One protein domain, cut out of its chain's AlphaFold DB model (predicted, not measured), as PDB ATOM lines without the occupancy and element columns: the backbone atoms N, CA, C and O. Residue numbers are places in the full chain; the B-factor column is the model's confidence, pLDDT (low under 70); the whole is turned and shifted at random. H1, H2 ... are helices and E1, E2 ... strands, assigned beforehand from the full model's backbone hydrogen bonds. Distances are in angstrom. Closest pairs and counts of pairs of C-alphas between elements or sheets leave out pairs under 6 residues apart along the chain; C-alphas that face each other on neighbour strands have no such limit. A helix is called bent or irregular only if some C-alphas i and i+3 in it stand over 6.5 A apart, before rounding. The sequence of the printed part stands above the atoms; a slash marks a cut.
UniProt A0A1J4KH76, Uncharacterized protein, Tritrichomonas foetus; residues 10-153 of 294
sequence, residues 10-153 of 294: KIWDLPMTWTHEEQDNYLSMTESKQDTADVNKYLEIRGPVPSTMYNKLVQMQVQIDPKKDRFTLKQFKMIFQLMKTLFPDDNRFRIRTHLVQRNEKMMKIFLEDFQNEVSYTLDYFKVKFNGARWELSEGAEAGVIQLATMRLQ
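This is residues 10 to 153 of the 294 residues of an uncharacterized protein of Tritrichomonas foetus (UniProt A0A1J4KH76). Five short helices, H3 to H7, make a body with H4 and H6 nearest its middle and H7 crossing H4, and the small hairpin E1 E2 lies beside H3 and H4. H1 and H2 form a loosely joined arm at one end of the long axis, while H8 leads away from the body near the other end. Look for 144 printed residues with eight named helices and two strands, in the order H1 to H7, E1, E2, H8; the two-strand sheet is antiparallel and the class is mostly helix. The whole is only just compact, close to loose, with a radius of gyration of the C-alphas of 17.1 A; it spans 54 by 44 by 24 A, only just flat.

Start at H1, residues 20 to 27, close to but not clearly touching H2, residues 31 to 46; their closest C-alphas are Tyr 26 and Gln 34, 6.3 A. H2 is also close to but not clearly touching H6, residues 104 to 113, at Val 39 and Met 106, their closest C-alphas, 6.5 A. H3, residues 52 to 62, touches H6, closest at C-alphas 53 and 112, 5.8 A. H4, residues 73 to 86, H5, residues 91 to 100, and H6 form an up-and-down bundle, each running against the one before. H5 and H6 touch only at the corner, closest at C-alphas 100 and 107, 4.9 A. H7, residues 115 to 124, touches H4 about perpendicular at 77 degrees, closest at C-alphas 83 and 121, 5.9 A. E1, residues 127 to 129, and E2, residues 134 to 136, form a hairpin; find N 128 and O 135 within hydrogen-bond range, 2.9 A. H8, residues 140 to 153, only just touches H4, with 3 pairs of C-alphas within 8 A, the closest being 85 and 148, 7.5 A. Every O i to N i+4 pair is within hydrogen-bond range in H1, H2, H3, H6, H7 and H8, against 8 of 10 in H4 and 3 of 6 in H5.

Find C-alpha 20 at (181.742, 183.775, 172.979), where H1 begins. H2 runs 22.4 A, H3 15.1 A and H4 19.9 A. H5 is irregular: C-alphas 95 and 98 are 7.6 A apart. E1 and E2 measure 7.1 A and 7.2 A. H8 runs 20.1 A to C-alpha 153 at (190.267, 208.959, 211.186).

The farthest C-alphas are Glu 21 and Gly 139, 54.0 A apart. The printed part has no cut and no long link. Mean pLDDT of the printed part is 82.7; look for values under 70 at residues 10 to 16 and 150 to 153, among others.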
ATOM      1  N   LYS A  10     184.646 194.497 185.756       48.34
ATOM      2  CA  LYS A  10     183.545 195.018 186.572       48.34
ATOM      3  C   LYS A  10     182.135 194.730 186.029       48.34
ATOM      4  O   LYS A  10     181.187 194.909 186.778       48.34
ATOM      5  N   ILE A  11     181.957 194.298 184.780       46.88
ATOM      6  CA  ILE A  11     180.665 193.758 184.308       46.88
ATOM      7  C   ILE A  11     180.493 192.296 184.770       46.88
ATOM      8  O   ILE A  11     179.368 191.825 184.917       46.88
ATOM      9  N   TRP A  12     181.592 191.605 185.096       44.09
ATOM     10  CA  TRP A  12     181.632 190.166 185.380       44.09
ATOM     11  C   TRP A  12     181.226 189.781 186.805       44.09
ATOM     12  O   TRP A  12     181.010 188.605 187.073       44.09
ATOM     13  N   ASP A  13     181.065 190.752 187.705       48.16
ATOM     14  CA  ASP A  13     180.538 190.488 189.051       48.16
ATOM     15  C   ASP A  13     179.004 190.621 189.122       48.16
ATOM     16  O   ASP A  13     178.385 190.379 190.161       48.16
ATOM     17  N   LEU A  14     178.352 191.017 188.023       55.62
ATOM     18  CA  LEU A  14     176.941 190.701 187.836       55.62
ATOM     19  C   LEU A  14     176.880 189.208 187.487       55.62
ATOM     20  O   LEU A  14     177.668 188.784 186.647       55.62
ATOM     21  N   PRO A  15     175.992 188.400 188.096       58.44
ATOM     22  CA  PRO A  15     175.912 186.959 187.849       58.44
ATOM     23  C   PRO A  15     175.326 186.686 186.454       58.44
ATOM     24  O   PRO A  15     174.210 186.199 186.316       58.44
ATOM     25  N   MET A  16     176.059 187.079 185.413       67.50
ATOM     26  CA  MET A  16     175.659 187.060 184.021       67.50
ATOM     27  C   MET A  16     176.737 186.390 183.191       67.50
ATOM     28  O   MET A  16     177.882 186.837 183.172       67.50
ATOM     29  N   THR A  17     176.374 185.334 182.475       70.69
ATOM     30  CA  THR A  17     177.277 184.670 181.540       70.69
ATOM     31  C   THR A  17     177.030 185.184 180.127       70.69
ATOM     32  O   THR A  17     175.896 185.220 179.649       70.69
ATOM     33  N   TRP A  18     178.109 185.591 179.461       77.88
ATOM     34  CA  TRP A  18     178.120 185.949 178.044       77.88
ATOM     35  C   TRP A  18     178.740 184.803 177.252       77.88
ATOM     36  O   TRP A  18     179.828 184.332 177.593       77.88
ATOM     37  N   THR A  19     178.078 184.372 176.187       83.12
ATOM     38  CA  THR A  19     178.645 183.423 175.223       83.12
ATOM     39  C   THR A  19     179.777 184.075 174.422       83.12
ATOM     40  O   THR A  19     179.864 185.300 174.333       83.12
ATOM     41  N   HIS A  20     180.647 183.264 173.814       81.56
ATOM     42  CA  HIS A  20     181.742 183.775 172.979       81.56
ATOM     43  C   HIS A  20     181.244 184.659 171.827       81.56
ATOM     44  O   HIS A  20     181.788 185.736 171.604       81.56
ATOM     45  N   GLU A  21     180.165 184.255 171.156       85.38
ATOM     46  CA  GLU A  21     179.567 185.035 170.069       85.38
ATOM     47  C   GLU A  21     179.046 186.398 170.552       85.38
ATOM     48  O   GLU A  21     179.247 187.423 169.897       85.38
ATOM     49  N   GLU A  22     178.399 186.445 171.718       84.69
ATOM     50  CA  GLU A  22     177.917 187.709 172.275       84.69
ATOM     51  C   GLU A  22     179.075 188.632 172.678       84.69
ATOM     52  O   GLU A  22     178.961 189.844 172.502       84.69
ATOM     53  N   GLN A  23     180.191 188.085 173.171       81.25
ATOM     54  CA  GLN A  23     181.390 188.864 173.501       81.25
ATOM     55  C   GLN A  23     182.018 189.496 172.252       81.25
ATOM     56  O   GLN A  23     182.324 190.690 172.258       81.25
ATOM     57  N   ASP A  24     182.156 188.734 171.167       81.00
ATOM     58  CA  ASP A  24     182.702 189.239 169.903       81.00
ATOM     59  C   ASP A  24     181.813 190.345 169.315       81.00
ATOM     60  O   ASP A  24     182.299 191.407 168.906       81.00
ATOM     61  N   ASN A  25     180.491 190.150 169.367       84.25
ATOM     62  CA  ASN A  25     179.525 191.172 168.983       84.25
ATOM     63  C   ASN A  25     179.629 192.414 169.878       84.25
ATOM     64  O   ASN A  25     179.667 193.533 169.364       84.25
ATOM     65  N   TYR A  26     179.729 192.242 171.197       83.56
ATOM     66  CA  TYR A  26     179.829 193.328 172.172       83.56
ATOM     67  C   TYR A  26     181.064 194.211 171.945       83.56
ATOM     68  O   TYR A  26     180.973 195.440 171.996       83.56
ATOM     69  N   LEU A  27     182.216 193.613 171.630       79.38
ATOM     70  CA  LEU A  27     183.458 194.344 171.358       79.38
ATOM     71  C   LEU A  27     183.384 195.216 170.096       79.38
ATOM     72  O   LEU A  27     184.101 196.212 169.996       79.38
ATOM     73  N   SER A  28     182.508 194.874 169.150       81.62
ATOM     74  CA  SER A  28     182.281 195.662 167.930       81.62
ATOM     75  C   SER A  28     181.321 196.849 168.127       81.62
ATOM     76  O   SER A  28     181.194 197.705 167.248       81.62
ATOM     77  N   MET A  29     180.632 196.919 169.272       84.88
ATOM     78  CA  MET A  29     179.631 197.944 169.561       84.88
ATOM     79  C   MET A  29     180.247 199.267 170.036       84.88
ATOM     80  O   MET A  29     181.339 199.328 170.597       84.88
ATOM     81  N   THR A  30     179.500 200.358 169.853       85.00
ATOM     82  CA  THR A  30     179.813 201.642 170.493       85.00
ATOM     83  C   THR A  30     179.488 201.594 171.987       85.00
ATOM     84  O   THR A  30     178.617 200.838 172.403       85.00
ATOM     85  N   GLU A  31     180.107 202.461 172.791       77.31
ATOM     86  CA  GLU A  31     179.912 202.511 174.253       77.31
ATOM     87  C   GLU A  31     178.433 202.636 174.666       77.31
ATOM     88  O   GLU A  31     177.961 201.926 175.542       77.31
ATOM     89  N   SER A  32     177.647 203.462 173.967       75.94
ATOM     90  CA  SER A  32     176.207 203.586 174.243       75.94
ATOM     91  C   SER A  32     175.415 202.303 173.931       75.94
ATOM     92  O   SER A  32     174.428 201.996 174.608       75.94
ATOM     93  N   LYS A  33     175.834 201.543 172.910       83.94
ATOM     94  CA  LYS A  33     175.230 200.247 172.570       83.94
ATOM     95  C   LYS A  33     175.656 199.161 173.559       83.94
ATOM     96  O   LYS A  33     174.815 198.351 173.926       83.94
ATOM     97  N   GLN A  34     176.904 199.201 174.018       82.06
ATOM     98  CA  GLN A  34     177.438 198.343 175.076       82.06
ATOM     99  C   GLN A  34     176.656 198.522 176.381       82.06
ATOM    100  O   GLN A  34     176.076 197.553 176.859       82.06
ATOM    101  N   ASP A  35     176.482 199.766 176.847       77.94
ATOM    102  CA  ASP A  35     175.668 200.071 178.034       77.94
ATOM    103  C   ASP A  35     174.260 199.462 177.905       77.94
ATOM    104  O   ASP A  35     173.738 198.861 178.840       77.94
ATOM    105  N   THR A  36     173.634 199.591 176.729       82.56
ATOM    106  CA  THR A  36     172.297 199.035 176.464       82.56
ATOM    107  C   THR A  36     172.290 197.504 176.460       82.56
ATOM    108  O   THR A  36     171.350 196.899 176.984       82.56
ATOM    109  N   ALA A  37     173.315 196.876 175.882       85.06
ATOM    110  CA  ALA A  37     173.475 195.428 175.857       85.06
ATOM    111  C   ALA A  37     173.647 194.868 177.277       85.06
ATOM    112  O   ALA A  37     172.967 193.903 177.619       85.06
ATOM    113  N   ASP A  38     174.430 195.534 178.130       80.62
ATOM    114  CA  ASP A  38     174.599 195.166 179.540       80.62
ATOM    115  C   ASP A  38     173.277 195.199 180.306       80.62
ATOM    116  O   ASP A  38     172.934 194.246 181.009       80.62
ATOM    117  N   VAL A  39     172.487 196.271 180.142       81.12
ATOM    118  CA  VAL A  39     171.162 196.376 180.780       81.12
ATOM    119  C   VAL A  39     170.249 195.236 180.338       81.12
ATOM    120  O   VAL A  39     169.513 194.669 181.149       81.12
ATOM    121  N   ASN A  40     170.249 194.928 179.043       85.50
ATOM    122  CA  ASN A  40     169.372 193.908 178.488       85.50
ATOM    123  C   ASN A  40     169.792 192.508 178.933       85.50
ATOM    124  O   ASN A  40     168.923 191.750 179.357       85.50
ATOM    125  N   LYS A  41     171.095 192.200 178.933       83.75
ATOM    126  CA  LYS A  41     171.617 190.932 179.454       83.75
ATOM    127  C   LYS A  41     171.280 190.763 180.934       83.75
ATOM    128  O   LYS A  41     170.848 189.696 181.361       83.75
ATOM    129  N   TYR A  42     171.373 191.847 181.703       78.94
ATOM    130  CA  TYR A  42     170.987 191.838 183.112       78.94
ATOM    131  C   TYR A  42     169.516 191.509 183.319       78.94
ATOM    132  O   TYR A  42     169.182 190.695 184.176       78.94
ATOM    133  N   LEU A  43     168.634 192.098 182.519       80.69
ATOM    134  CA  LEU A  43     167.200 191.827 182.588       80.69
ATOM    135  C   LEU A  43     166.816 190.443 182.075       80.69
ATOM    136  O   LEU A  43     165.867 189.866 182.596       80.69
ATOM    137  N   GLU A  44     167.528 189.913 181.083       83.81
ATOM    138  CA  GLU A  44     167.323 188.548 180.592       83.81
ATOM    139  C   GLU A  44     167.508 187.535 181.729       83.81
ATOM    140  O   GLU A  44     166.688 186.640 181.909       83.81
ATOM    141  N   ILE A  45     168.548 187.732 182.540       79.94
ATOM    142  CA  ILE A  45     168.921 186.809 183.613       79.94
ATOM    143  C   ILE A  45     168.126 187.071 184.889       79.94
ATOM    144  O   ILE A  45     167.654 186.138 185.537       79.94
ATOM    145  N   ARG A  46     167.957 188.343 185.264       77.06
ATOM    146  CA  ARG A  46     167.188 188.737 186.452       77.06
ATOM    147  C   ARG A  46     165.689 188.481 186.278       77.06
ATOM    148  O   ARG A  46     164.995 188.240 187.264       77.06
ATOM    149  N   GLY A  47     165.187 188.569 185.050       80.81
ATOM    150  CA  GLY A  47     163.763 188.570 184.755       80.81
ATOM    151  C   GLY A  47     163.101 189.943 184.961       80.81
ATOM    152  O   GLY A  47     163.776 190.967 185.125       80.81
ATOM    153  N   PRO A  48     161.758 189.994 184.910       83.56
ATOM    154  CA  PRO A  48     161.006 191.239 185.000       83.56
ATOM    155  C   PRO A  48     161.190 191.908 186.363       83.56
ATOM    156  O   PRO A  48     161.062 191.285 187.415       83.56
ATOM    157  N   VAL A  49     161.454 193.213 186.329       85.00
ATOM    158  CA  VAL A  49     161.722 194.017 187.520       85.00
ATOM    159  C   VAL A  49     160.501 194.881 187.828       85.00
ATOM    160  O   VAL A  49     160.028 195.576 186.922       85.00
ATOM    161  N   PRO A  50     159.976 194.864 189.068       89.38
ATOM    162  CA  PRO A  50     158.897 195.763 189.461       89.38
ATOM    163  C   PRO A  50     159.356 197.233 189.430       89.38
ATOM    164  O   PRO A  50     160.448 197.578 188.994       89.38
ATOM    165  N   SER A  51     158.496 198.160 189.830       91.69
ATOM    166  CA  SER A  51     158.873 199.579 189.966       91.69
ATOM    167  C   SER A  51     158.382 200.148 191.289       91.69
ATOM    168  O   SER A  51     158.021 201.317 191.377       91.69
ATOM    169  N   THR A  52     158.303 199.302 192.315       94.31
ATOM    170  CA  THR A  52     157.706 199.624 193.609       94.31
ATOM    171  C   THR A  52     158.466 200.745 194.309       94.31
ATOM    172  O   THR A  52     157.861 201.732 194.728       94.31
ATOM    173  N   MET A  53     159.794 200.643 194.390       95.12
ATOM    174  CA  MET A  53     160.633 201.643 195.046       95.12
ATOM    175  C   MET A  53     160.750 202.919 194.216       95.12
ATOM    176  O   MET A  53     160.692 204.022 194.764       95.12
ATOM    177  N   TYR A  54     160.841 202.789 192.890       95.94
ATOM    178  CA  TYR A  54     160.769 203.949 191.999       95.94
ATOM    179  C   TYR A  54     159.459 204.727 192.198       95.94
ATOM    180  O   TYR A  54     159.476 205.939 192.409       95.94
ATOM    181  N   ASN A  55     158.323 204.026 192.201       95.88
ATOM    182  CA  ASN A  55     157.008 204.630 192.389       95.88
ATOM    183  C   ASN A  55     156.863 205.250 193.782       95.88
ATOM    184  O   ASN A  55     156.284 206.326 193.897       95.88
ATOM    185  N   LYS A  56     157.431 204.635 194.826       95.19
ATOM    186  CA  LYS A  56     157.470 205.215 196.178       95.19
ATOM    187  C   LYS A  56     158.183 206.571 196.186       95.19
ATOM    188  O   LYS A  56     157.656 207.531 196.740       95.19
ATOM    189  N   LEU A  57     159.339 206.681 195.526       95.25
ATOM    190  CA  LEU A  57     160.068 207.951 195.408       95.25
ATOM    191  C   LEU A  57     159.278 209.008 194.628       95.25
ATOM    192  O   LEU A  57     159.274 210.172 195.019       95.25
ATOM    193  N   VAL A  58     158.598 208.615 193.548       95.69
ATOM    194  CA  VAL A  58     157.717 209.519 192.791       95.69
ATOM    195  C   VAL A  58     156.557 209.998 193.661       95.69
ATOM    196  O   VAL A  58     156.311 211.196 193.734       95.69
ATOM    197  N   GLN A  59     155.887 209.097 194.382       95.44
ATOM    198  CA  GLN A  59     154.783 209.448 195.279       95.44
ATOM    199  C   GLN A  59     155.212 210.448 196.356       95.44
ATOM    200  O   GLN A  59     154.482 211.401 196.618       95.44
ATOM    201  N   MET A  60     156.410 210.290 196.928       93.56
ATOM    202  CA  MET A  60     156.966 211.264 197.874       93.56
ATOM    203  C   MET A  60     157.135 212.660 197.254       93.56
ATOM    204  O   MET A  60     156.935 213.654 197.945       93.56
ATOM    205  N   GLN A  61     157.482 212.760 195.965       94.44
ATOM    206  CA  GLN A  61     157.565 214.052 195.275       94.44
ATOM    207  C   GLN A  61     156.184 214.643 195.002       94.44
ATOM    208  O   GLN A  61     155.965 215.808 195.317       94.44
ATOM    209  N   VAL A  62     155.259 213.833 194.473       95.44
ATOM    210  CA  VAL A  62     153.881 214.241 194.144       95.44
ATOM    211  C   VAL A  62     153.149 214.785 195.374       95.44
ATOM    212  O   VAL A  62     152.383 215.737 195.260       95.44
ATOM    213  N   GLN A  63     153.397 214.211 196.557       94.12
ATOM    214  CA  GLN A  63     152.822 214.687 197.821       94.12
ATOM    215  C   GLN A  63     153.228 216.125 198.180       94.12
ATOM    216  O   GLN A  63     152.508 216.785 198.923       94.12
ATOM    217  N   ILE A  64     154.365 216.605 197.671       93.94
ATOM    218  CA  ILE A  64     154.932 217.922 197.990       93.94
ATOM    219  C   ILE A  64     154.709 218.901 196.837       93.94
ATOM    220  O   ILE A  64     154.273 220.027 197.055       93.94
ATOM    221  N   ASP A  65     154.973 218.463 195.607       91.88
ATOM    222  CA  ASP A  65     154.660 219.195 194.384       91.88
ATOM    223  C   ASP A  65     153.935 218.254 193.403       91.88
ATOM    224  O   ASP A  65     154.585 217.435 192.745       91.88
ATOM    225  N   PRO A  66     152.603 218.386 193.248       92.19
ATOM    226  CA  PRO A  66     151.814 217.555 192.339       92.19
ATOM    227  C   PRO A  66     152.240 217.636 190.869       92.19
ATOM    228  O   PRO A  66     151.855 216.777 190.077       92.19
ATOM    229  N   LYS A  67     153.026 218.650 190.477       91.88
ATOM    230  CA  LYS A  67     153.575 218.771 189.118       91.88
ATOM    231  C   LYS A  67     154.790 217.869 188.886       91.88
ATOM    232  O   LYS A  67     155.252 217.764 187.750       91.88
ATOM    233  N   LYS A  68     155.350 217.253 189.932       90.56
ATOM    234  CA  LYS A  68     156.483 216.325 189.832       90.56
ATOM    235  C   LYS A  68     155.968 214.902 189.693       90.56
ATOM    236  O   LYS A  68     155.644 214.256 190.676       90.56
ATOM    237  N   ASP A  69     155.951 214.397 188.469       90.75
ATOM    238  CA  ASP A  69     155.453 213.063 188.118       90.75
ATOM    239  C   ASP A  69     156.564 212.021 187.897       90.75
ATOM    240  O   ASP A  69     156.286 210.856 187.606       90.75
ATOM    241  N   ARG A  70     157.836 212.418 188.030       92.12
ATOM    242  CA  ARG A  70     158.980 211.557 187.711       92.12
ATOM    243  C   ARG A  70     160.167 211.749 188.643       92.12
ATOM    244  O   ARG A  70     160.591 212.865 188.931       92.12
ATOM    245  N   PHE A  71     160.786 210.629 188.998       93.44
ATOM    246  CA  PHE A  71     162.072 210.591 189.677       93.44
ATOM    247  C   PHE A  71     163.184 210.473 188.628       93.44
ATOM    248  O   PHE A  71     163.231 209.504 187.868       93.44
ATOM    249  N   THR A  72     164.037 211.493 188.538       92.56
ATOM    250  CA  THR A  72     165.048 211.620 187.473       92.56
ATOM    251  C   THR A  72     166.403 211.052 187.879       92.56
ATOM    252  O   THR A  72     166.768 211.033 189.057       92.56
ATOM    253  N   LEU A  73     167.224 210.715 186.883       90.75
ATOM    254  CA  LEU A  73     168.602 210.265 187.089       90.75
ATOM    255  C   LEU A  73     169.466 211.273 187.868       90.75
ATOM    256  O   LEU A  73     170.318 210.888 188.667       90.75
ATOM    257  N   LYS A  74     169.237 212.579 187.671       90.06
ATOM    258  CA  LYS A  74     169.941 213.636 188.415       90.06
ATOM    259  C   LYS A  74     169.623 213.576 189.912       90.06
ATOM    260  O   LYS A  74     170.533 213.700 190.724       90.06
ATOM    261  N   GLN A  75     168.357 213.359 190.268       91.44
ATOM    262  CA  GLN A  75     167.922 213.214 191.663       91.44
ATOM    263  C   GLN A  75     168.449 211.909 192.272       91.44
ATOM    264  O   GLN A  75     168.922 211.903 193.405       91.44
ATOM    265  N   PHE A  76     168.454 210.826 191.491       92.56
ATOM    266  CA  PHE A  76     169.026 209.548 191.905       92.56
ATOM    267  C   PHE A  76     170.494 209.644 192.320       92.56
ATOM    268  O   PHE A  76     170.867 209.075 193.343       92.56
ATOM    269  N   LYS A  77     171.328 210.371 191.565       89.62
ATOM    270  CA  LYS A  77     172.769 210.487 191.852       89.62
ATOM    271  C   LYS A  77     173.058 210.970 193.277       89.62
ATOM    272  O   LYS A  77     174.013 210.488 193.876       89.62
ATOM    273  N   MET A  78     172.224 211.856 193.822       89.94
ATOM    274  CA  MET A  78     172.354 212.339 195.201       89.94
ATOM    275  C   MET A  78     172.092 211.219 196.218       89.94
ATOM    276  O   MET A  78     172.937 210.960 197.072       89.94
ATOM    277  N   ILE A  79     170.984 210.483 196.076       91.12
ATOM    278  CA  ILE A  79     170.672 209.333 196.945       91.12
ATOM    279  C   ILE A  79     171.758 208.257 196.828       91.12
ATOM    280  O   ILE A  79     172.228 207.728 197.830       91.12
ATOM    281  N   PHE A  80     172.209 207.970 195.609       90.69
ATOM    282  CA  PHE A  80     173.245 206.977 195.356       90.69
ATOM    283  C   PHE A  80     174.584 207.331 196.018       90.69
ATOM    284  O   PHE A  80     175.256 206.456 196.560       90.69
ATOM    285  N   GLN A  81     174.975 208.609 196.017       87.69
ATOM    286  CA  GLN A  81     176.163 209.065 196.743       87.69
ATOM    287  C   GLN A  81     176.019 208.849 198.251       87.69
ATOM    288  O   GLN A  81     176.938 208.320 198.869       87.69
ATOM    289  N   LEU A  82     174.859 209.172 198.828       89.44
ATOM    290  CA  LEU A  82     174.587 208.917 200.245       89.44
ATOM    291  C   LEU A  82     174.635 207.420 200.582       89.44
ATOM    292  O   LEU A  82     175.217 207.045 201.597       89.44
ATOM    293  N   MET A  83     174.109 206.555 199.709       89.81
ATOM    294  CA  MET A  83     174.213 205.101 199.871       89.81
ATOM    295  C   MET A  83     175.670 204.639 199.893       89.81
ATOM    296  O   MET A  83     176.056 203.900 200.791       89.81
ATOM    297  N   LYS A  84     176.511 205.113 198.963       86.94
ATOM    298  CA  LYS A  84     177.956 204.817 198.982       86.94
ATOM    299  C   LYS A  84     178.630 205.334 200.255       86.94
ATOM    300  O   LYS A  84     179.562 204.715 200.763       86.94
ATOM    301  N   THR A  85     178.148 206.451 200.790       85.25
ATOM    302  CA  THR A  85     178.603 206.975 202.077       85.25
ATOM    303  C   THR A  85     178.127 206.123 203.248       85.25
ATOM    304  O   THR A  85     178.842 206.064 204.228       85.25
ATOM    305  N   LEU A  86     177.015 205.393 203.199       85.00
ATOM    306  CA  LEU A  86     176.650 204.467 204.286       85.00
ATOM    307  C   LEU A  86     177.303 203.096 204.143       85.00
ATOM    308  O   LEU A  86     177.759 202.534 205.133       85.00
ATOM    309  N   PHE A  87     177.432 202.622 202.912       85.94
ATOM    310  CA  PHE A  87     177.844 201.266 202.572       85.94
ATOM    311  C   PHE A  87     179.052 201.288 201.615       85.94
ATOM    312  O   PHE A  87     178.920 200.972 200.430       85.94
ATOM    313  N   PRO A  88     180.235 201.714 202.086       82.50
ATOM    314  CA  PRO A  88     181.414 201.905 201.242       82.50
ATOM    315  C   PRO A  88     181.994 200.575 200.752       82.50
ATOM    316  O   PRO A  88     182.496 200.508 199.633       82.50
ATOM    317  N   ASP A  89     181.872 199.532 201.573       81.62
ATOM    318  CA  ASP A  89     182.453 198.209 201.334       81.62
ATOM    319  C   ASP A  89     181.505 197.289 200.552       81.62
ATOM    320  O   ASP A  89     181.852 196.162 200.197       81.62
ATOM    321  N   ASP A  90     180.296 197.769 200.238       80.56
ATOM    322  CA  ASP A  90     179.353 197.016 199.428       80.56
ATOM    323  C   ASP A  90     179.778 197.053 197.955       80.56
ATOM    324  O   ASP A  90     179.453 197.958 197.170       80.56
ATOM    325  N   ASN A  91     180.514 196.012 197.570       75.25
ATOM    326  CA  ASN A  91     180.983 195.809 196.206       75.25
ATOM    327  C   ASN A  91     179.841 195.891 195.182       75.25
ATOM    328  O   ASN A  91     180.070 196.387 194.073       75.25
ATOM    329  N   ARG A  92     178.605 195.512 195.543       77.69
ATOM    330  CA  ARG A  92     177.449 195.530 194.632       77.69
ATOM    331  C   ARG A  92     177.155 196.948 194.120       77.69
ATOM    332  O   ARG A  92     176.769 197.110 192.959       77.69
ATOM    333  N   PHE A  93     177.412 197.985 194.926       76.19
ATOM    334  CA  PHE A  93     177.292 199.390 194.513       76.19
ATOM    335  C   PHE A  93     178.436 199.835 193.606       76.19
ATOM    336  O   PHE A  93     178.212 200.511 192.595       76.19
ATOM    337  N   ARG A  94     179.668 199.439 193.936       71.38
ATOM    338  CA  ARG A  94     180.871 199.779 193.163       71.38
ATOM    339  C   ARG A  94     180.788 199.243 191.735       71.38
ATOM    340  O   ARG A  94     181.014 199.989 190.786       71.38
ATOM    341  N   ILE A  95     180.402 197.979 191.600       66.62
ATOM    342  CA  ILE A  95     180.283 197.248 190.332       66.62
ATOM    343  C   ILE A  95     179.257 197.926 189.406       66.62
ATOM    344  O   ILE A  95     179.517 198.147 188.224       66.62
ATOM    345  N   ARG A  96     178.123 198.376 189.956       69.56
ATOM    346  CA  ARG A  96     177.007 198.951 189.183       69.56
ATOM    347  C   ARG A  96     177.083 200.467 188.981       69.56
ATOM    348  O   ARG A  96     176.284 201.020 188.230       69.56
ATOM    349  N   THR A  97     178.045 201.150 189.610       73.81
ATOM    350  CA  THR A  97     178.131 202.624 189.621       73.81
ATOM    351  C   THR A  97     178.084 203.234 188.213       73.81
ATOM    352  O   THR A  97     177.373 204.213 188.000       73.81
ATOM    353  N   HIS A  98     178.805 202.661 187.246       72.19
ATOM    354  CA  HIS A  98     178.902 203.213 185.892       72.19
ATOM    355  C   HIS A  98     177.577 203.120 185.108       72.19
ATOM    356  O   HIS A  98     177.132 204.120 184.546       72.19
ATOM    357  N   LEU A  99     176.901 201.965 185.148       71.75
ATOM    358  CA  LEU A  99     175.637 201.733 184.433       71.75
ATOM    359  C   LEU A  99     174.487 202.558 185.013       71.75
ATOM    360  O   LEU A  99     173.704 203.182 184.294       71.75
ATOM    361  N   VAL A 100     174.399 202.597 186.340       77.69
ATOM    362  CA  VAL A 100     173.282 203.230 187.044       77.69
ATOM    363  C   VAL A 100     173.344 204.759 186.922       77.69
ATOM    364  O   VAL A 100     172.316 205.415 186.994       77.69
ATOM    365  N   GLN A 101     174.518 205.348 186.662       77.81
ATOM    366  CA  GLN A 101     174.679 206.796 186.464       77.81
ATOM    367  C   GLN A 101     174.369 207.297 185.047       77.81
ATOM    368  O   GLN A 101     174.302 208.519 184.854       77.81
ATOM    369  N   ARG A 102     174.219 206.387 184.078       76.38
ATOM    370  CA  ARG A 102     174.071 206.696 182.647       76.38
ATOM    371  C   ARG A 102     172.735 206.247 182.057       76.38
ATOM    372  O   ARG A 102     172.328 206.787 181.035       76.38
ATOM    373  N   ASN A 103     172.033 205.311 182.698       82.44
ATOM    374  CA  ASN A 103     170.815 204.715 182.155       82.44
ATOM    375  C   ASN A 103     169.661 204.706 183.180       82.44
ATOM    376  O   ASN A 103     169.767 204.112 184.252       82.44
ATOM    377  N   GLU A 104     168.523 205.323 182.834       85.94
ATOM    378  CA  GLU A 104     167.336 205.372 183.708       85.94
ATOM    379  C   GLU A 104     166.730 203.992 183.992       85.94
ATOM    380  O   GLU A 104     166.186 203.761 185.072       85.94
ATOM    381  N   LYS A 105     166.831 203.051 183.050       86.62
ATOM    382  CA  LYS A 105     166.370 201.674 183.250       86.62
ATOM    383  C   LYS A 105     167.214 200.998 184.329       86.62
ATOM    384  O   LYS A 105     166.649 200.416 185.247       86.62
ATOM    385  N   MET A 106     168.539 201.166 184.292       85.25
ATOM    386  CA  MET A 106     169.426 200.649 185.346       85.25
ATOM    387  C   MET A 106     169.229 201.339 186.684       85.25
ATOM    388  O   MET A 106     169.303 200.673 187.709       85.25
ATOM    389  N   MET A 107     168.917 202.634 186.697       90.50
ATOM    390  CA  MET A 107     168.482 203.320 187.913       90.50
ATOM    391  C   MET A 107     167.252 202.645 188.533       90.50
ATOM    392  O   MET A 107     167.272 202.333 189.719       90.50
ATOM    393  N   LYS A 108     166.198 202.383 187.753       90.75
ATOM    394  CA  LYS A 108     164.993 201.698 188.259       90.75
ATOM    395  C   LYS A 108     165.319 200.301 188.778       90.75
ATOM    396  O   LYS A 108     164.956 199.958 189.894       90.75
ATOM    397  N   ILE A 109     166.075 199.537 187.995       88.31
ATOM    398  CA  ILE A 109     166.546 198.195 188.349       88.31
ATOM    399  C   ILE A 109     167.301 198.209 189.676       88.31
ATOM    400  O   ILE A 109     167.010 197.397 190.553       88.31
ATOM    401  N   PHE A 110     168.228 199.152 189.825       89.62
ATOM    402  CA  PHE A 110     169.015 199.349 191.030       89.62
ATOM    403  C   PHE A 110     168.130 199.665 192.236       89.62
ATOM    404  O   PHE A 110     168.273 199.031 193.275       89.62
ATOM    405  N   LEU A 111     167.190 200.602 192.101       92.69
ATOM    406  CA  LEU A 111     166.276 200.952 193.191       92.69
ATOM    407  C   LEU A 111     165.492 199.734 193.692       92.69
ATOM    408  O   LEU A 111     165.295 199.603 194.895       92.69
ATOM    409  N   GLU A 112     165.095 198.829 192.794       91.56
ATOM    410  CA  GLU A 112     164.401 197.596 193.173       91.56
ATOM    411  C   GLU A 112     165.315 196.499 193.733       91.56
ATOM    412  O   GLU A 112     164.840 195.659 194.493       91.56
ATOM    413  N   ASP A 113     166.590 196.452 193.345       87.06
ATOM    414  CA  ASP A 113     167.549 195.478 193.892       87.06
ATOM    415  C   ASP A 113     168.014 195.844 195.304       87.06
ATOM    416  O   ASP A 113     168.362 194.962 196.084       87.06
ATOM    417  N   PHE A 114     168.006 197.137 195.631       89.56
ATOM    418  CA  PHE A 114     168.548 197.675 196.880       89.56
ATOM    419  C   PHE A 114     167.497 198.440 197.687       89.56
ATOM    420  O   PHE A 114     167.786 199.467 198.298       89.56
ATOM    421  N   GLN A 115     166.242 197.979 197.671       93.06
ATOM    422  CA  GLN A 115     165.116 198.688 198.305       93.06
ATOM    423  C   GLN A 115     165.353 198.964 199.790       93.06
ATOM    424  O   GLN A 115     164.992 200.034 200.291       93.06
ATOM    425  N   ASN A 116     165.967 198.004 200.483       91.44
ATOM    426  CA  ASN A 116     166.252 198.090 201.909       91.44
ATOM    427  C   ASN A 116     167.316 199.152 202.179       91.44
ATOM    428  O   ASN A 116     167.124 200.012 203.031       91.44
ATOM    429  N   GLU A 117     168.403 199.137 201.414       92.06
ATOM    430  CA  GLU A 117     169.503 200.084 201.539       92.06
ATOM    431  C   GLU A 117     169.078 201.497 201.123       92.06
ATOM    432  O   GLU A 117     169.460 202.468 201.779       92.06
ATOM    433  N   VAL A 118     168.243 201.631 200.085       93.50
ATOM    434  CA  VAL A 118     167.649 202.918 199.695       93.50
ATOM    435  C   VAL A 118     166.754 203.438 200.820       93.50
ATOM    436  O   VAL A 118     166.919 204.579 201.240       93.50
ATOM    437  N   SER A 119     165.836 202.615 201.339       93.75
ATOM    438  CA  SER A 119     164.933 203.023 202.425       93.75
ATOM    439  C   SER A 119     165.713 203.417 203.680       93.75
ATOM    440  O   SER A 119     165.498 204.499 204.217       93.75
ATOM    441  N   TYR A 120     166.700 202.609 204.076       92.62
ATOM    442  CA  TYR A 120     167.587 202.918 205.193       92.62
ATOM    443  C   TYR A 120     168.344 204.233 204.984       92.62
ATOM    444  O   TYR A 120     168.435 205.039 205.901       92.62
ATOM    445  N   THR A 121     168.848 204.490 203.774       92.00
ATOM    446  CA  THR A 121     169.557 205.738 203.449       92.00
ATOM    447  C   THR A 121     168.646 206.954 203.581       92.00
ATOM    448  O   THR A 121     169.047 207.954 204.181       92.00
ATOM    449  N   LEU A 122     167.420 206.871 203.057       92.38
ATOM    450  CA  LEU A 122     166.421 207.934 203.189       92.38
ATOM    451  C   LEU A 122     166.105 208.216 204.664       92.38
ATOM    452  O   LEU A 122     166.064 209.378 205.072       92.38
ATOM    453  N   ASP A 123     165.941 207.163 205.467       90.44
ATOM    454  CA  ASP A 123     165.572 207.264 206.878       90.44
ATOM    455  C   ASP A 123     166.726 207.722 207.775       90.44
ATOM    456  O   ASP A 123     166.499 208.513 208.697       90.44
ATOM    457  N   TYR A 124     167.948 207.247 207.523       87.38
ATOM    458  CA  TYR A 124     169.149 207.581 208.292       87.38
ATOM    459  C   TYR A 124     169.521 209.050 208.102       87.38
ATOM    460  O   TYR A 124     169.671 209.792 209.070       87.38
ATOM    461  N   PHE A 125     169.592 209.496 206.847       86.94
ATOM    462  CA  PHE A 125     169.946 210.874 206.507       86.94
ATOM    463  C   PHE A 125     168.757 211.837 206.500       86.94
ATOM    464  O   PHE A 125     168.925 213.016 206.187       86.94
ATOM    465  N   LYS A 126     167.552 211.353 206.829       89.19
ATOM    466  CA  LYS A 126     166.315 212.148 206.812       89.19
ATOM    467  C   LYS A 126     166.171 212.923 205.498       89.19
ATOM    468  O   LYS A 126     165.884 214.122 205.506       89.19
ATOM    469  N   VAL A 127     166.417 212.243 204.378       90.12
ATOM    470  CA  VAL A 127     166.400 212.856 203.047       90.12
ATOM    471  C   VAL A 127     164.958 213.187 202.678       90.12
ATOM    472  O   VAL A 127     164.082 212.320 202.725       90.12
ATOM    473  N   LYS A 128     164.702 214.437 202.301       90.50
ATOM    474  CA  LYS A 128     163.374 214.922 201.921       90.50
ATOM    475  C   LYS A 128     163.439 215.679 200.608       90.50
ATOM    476  O   LYS A 128     164.475 216.214 200.224       90.50
ATOM    477  N   PHE A 129     162.314 215.716 199.912       91.38
ATOM    478  CA  PHE A 129     162.141 216.563 198.744       91.38
ATOM    479  C   PHE A 129     161.524 217.894 199.183       91.38
ATOM    480  O   PHE A 129     160.572 217.888 199.950       91.38
ATOM    481  N   ASN A 130     162.047 219.029 198.728       89.69
ATOM    482  CA  ASN A 130     161.561 220.355 199.144       89.69
ATOM    483  C   ASN A 130     160.708 221.071 198.078       89.69
ATOM    484  O   ASN A 130     160.479 222.272 198.163       89.69
ATOM    485  N   GLY A 131     160.285 220.350 197.035       87.19
ATOM    486  CA  GLY A 131     159.581 220.899 195.867       87.19
ATOM    487  C   GLY A 131     160.498 221.147 194.662       87.19
ATOM    488  O   GLY A 131     160.076 221.005 193.514       87.19
ATOM    489  N   ALA A 132     161.787 221.416 194.891       86.62
ATOM    490  CA  ALA A 132     162.766 221.621 193.823       86.62
ATOM    491  C   ALA A 132     163.806 220.496 193.751       86.62
ATOM    492  O   ALA A 132     164.107 219.982 192.668       86.62
ATOM    493  N   ARG A 133     164.353 220.097 194.902       88.12
ATOM    494  CA  ARG A 133     165.459 219.143 195.011       88.12
ATOM    495  C   ARG A 133     165.298 218.222 196.216       88.12
ATOM    496  O   ARG A 133     164.504 218.478 197.115       88.12
ATOM    497  N   TRP A 134     166.064 217.137 196.193       90.69
ATOM    498  CA  TRP A 134     166.257 216.287 197.360       90.69
ATOM    499  C   TRP A 134     167.373 216.879 198.207       90.69
ATOM    500  O   TRP A 134     168.423 217.238 197.673       90.69
ATOM    501  N   GLU A 135     167.128 216.996 199.502       89.50
ATOM    502  CA  GLU A 135     168.073 217.543 200.462       89.50
ATOM    503  C   GLU A 135     167.987 216.817 201.800       89.50
ATOM    504  O   GLU A 135     167.050 216.065 202.085       89.50
ATOM    505  N   LEU A 136     169.035 216.996 202.592       88.31
ATOM    506  CA  LEU A 136     169.115 216.491 203.951       88.31
ATOM    507  C   LEU A 136     168.245 217.381 204.839       88.31
ATOM    508  O   LEU A 136     168.215 218.594 204.656       88.31
ATOM    509  N   SER A 137     167.530 216.794 205.798       80.44
ATOM    510  CA  SER A 137     166.861 217.616 206.814       80.44
ATOM    511  C   SER A 137     167.907 218.351 207.662       80.44
ATOM    512  O   SER A 137     168.997 217.818 207.890       80.44
ATOM    513  N   GLU A 138     167.568 219.538 208.168       71.69
ATOM    514  CA  GLU A 138     168.440 220.298 209.072       71.69
ATOM    515  C   GLU A 138     168.970 219.410 210.213       71.69
ATOM    516  O   GLU A 138     168.224 218.656 210.843       71.69
ATOM    517  N   GLY A 139     170.287 219.454 210.438       66.00
ATOM    518  CA  GLY A 139     170.987 218.632 211.432       66.00
ATOM    519  C   GLY A 139     171.435 217.243 210.953       66.00
ATOM    520  O   GLY A 139     172.318 216.655 211.576       66.00
ATOM    521  N   ALA A 140     170.926 216.725 209.829       71.94
ATOM    522  CA  ALA A 140     171.392 215.449 209.268       71.94
ATOM    523  C   ALA A 140     172.755 215.569 208.553       71.94
ATOM    524  O   ALA A 140     173.487 214.584 208.430       71.94
ATOM    525  N   GLU A 141     173.133 216.781 208.143       68.19
ATOM    526  CA  GLU A 141     174.439 217.095 207.547       68.19
ATOM    527  C   GLU A 141     175.595 216.810 208.512       68.19
ATOM    528  O   GLU A 141     176.622 216.259 208.111       68.19
ATOM    529  N   ALA A 142     175.392 217.074 209.807       66.81
ATOM    530  CA  ALA A 142     176.354 216.737 210.850       66.81
ATOM    531  C   ALA A 142     176.624 215.224 210.906       66.81
ATOM    532  O   ALA A 142     177.764 214.816 211.111       66.81
ATOM    533  N   GLY A 143     175.610 214.389 210.652       67.25
ATOM    534  CA  GLY A 143     175.757 212.934 210.585       67.25
ATOM    535  C   GLY A 143     176.553 212.461 209.364       67.25
ATOM    536  O   GLY A 143     177.337 211.520 209.475       67.25
ATOM    537  N   VAL A 144     176.409 213.130 208.213       70.12
ATOM    538  CA  VAL A 144     177.222 212.854 207.010       70.12
ATOM    539  C   VAL A 144     178.685 213.203 207.268       70.12
ATOM    540  O   VAL A 144     179.566 212.384 207.006       70.12
ATOM    541  N   ILE A 145     178.936 214.402 207.803       71.38
ATOM    542  CA  ILE A 145     180.286 214.887 208.099       71.38
ATOM    543  C   ILE A 145     180.929 213.991 209.153       71.38
ATOM    544  O   ILE A 145     182.031 213.509 208.935       71.38
ATOM    545  N   GLN A 146     180.225 213.672 210.241       69.06
ATOM    546  CA  GLN A 146     180.737 212.787 211.286       69.06
ATOM    547  C   GLN A 146     181.088 211.400 210.741       69.06
ATOM    548  O   GLN A 146     182.149 210.876 211.067       69.06
ATOM    549  N   LEU A 147     180.255 210.819 209.870       71.75
ATOM    550  CA  LEU A 147     180.541 209.518 209.265       71.75
ATOM    551  C   LEU A 147     181.755 209.576 208.323       71.75
ATOM    552  O   LEU A 147     182.598 208.677 208.350       71.75
ATOM    553  N   ALA A 148     181.880 210.638 207.525       69.06
ATOM    554  CA  ALA A 148     183.043 210.865 206.672       69.06
ATOM    555  C   ALA A 148     184.325 211.078 207.503       69.06
ATOM    556  O   ALA A 148     185.355 210.464 207.225       69.06
ATOM    557  N   THR A 149     184.250 211.872 208.574       71.69
ATOM    558  CA  THR A 149     185.354 212.132 209.505       71.69
ATOM    559  C   THR A 149     185.776 210.868 210.249       71.69
ATOM    560  O   THR A 149     186.968 210.583 210.318       71.69
ATOM    561  N   MET A 150     184.830 210.063 210.744       69.81
ATOM    562  CA  MET A 150     185.133 208.787 211.401       69.81
ATOM    563  C   MET A 150     185.873 207.826 210.473       69.81
ATOM    564  O   MET A 150     186.696 207.055 210.948       69.81
ATOM    565  N   ARG A 151     185.613 207.867 209.162       65.50
ATOM    566  CA  ARG A 151     186.319 207.034 208.178       65.50
ATOM    567  C   ARG A 151     187.718 207.530 207.875       65.50
ATOM    568  O   ARG A 151     188.637 206.720 207.851       65.50
ATOM    569  N   LEU A 152     187.882 208.840 207.703       67.19
ATOM    570  CA  LEU A 152     189.198 209.454 207.520       67.19
ATOM    571  C   LEU A 152     190.104 209.205 208.734       67.19
ATOM    572  O   LEU A 152     191.285 208.924 208.573       67.19
ATOM    573  N   GLN A 153     189.539 209.235 209.944       63.31
ATOM    574  CA  GLN A 153     190.267 208.959 211.186       63.31
ATOM    575  C   GLN A 153     190.553 207.467 211.423       63.31
ATOM    576  O   GLN A 153     191.403 207.145 212.249       63.31
TER     577      GLN A 153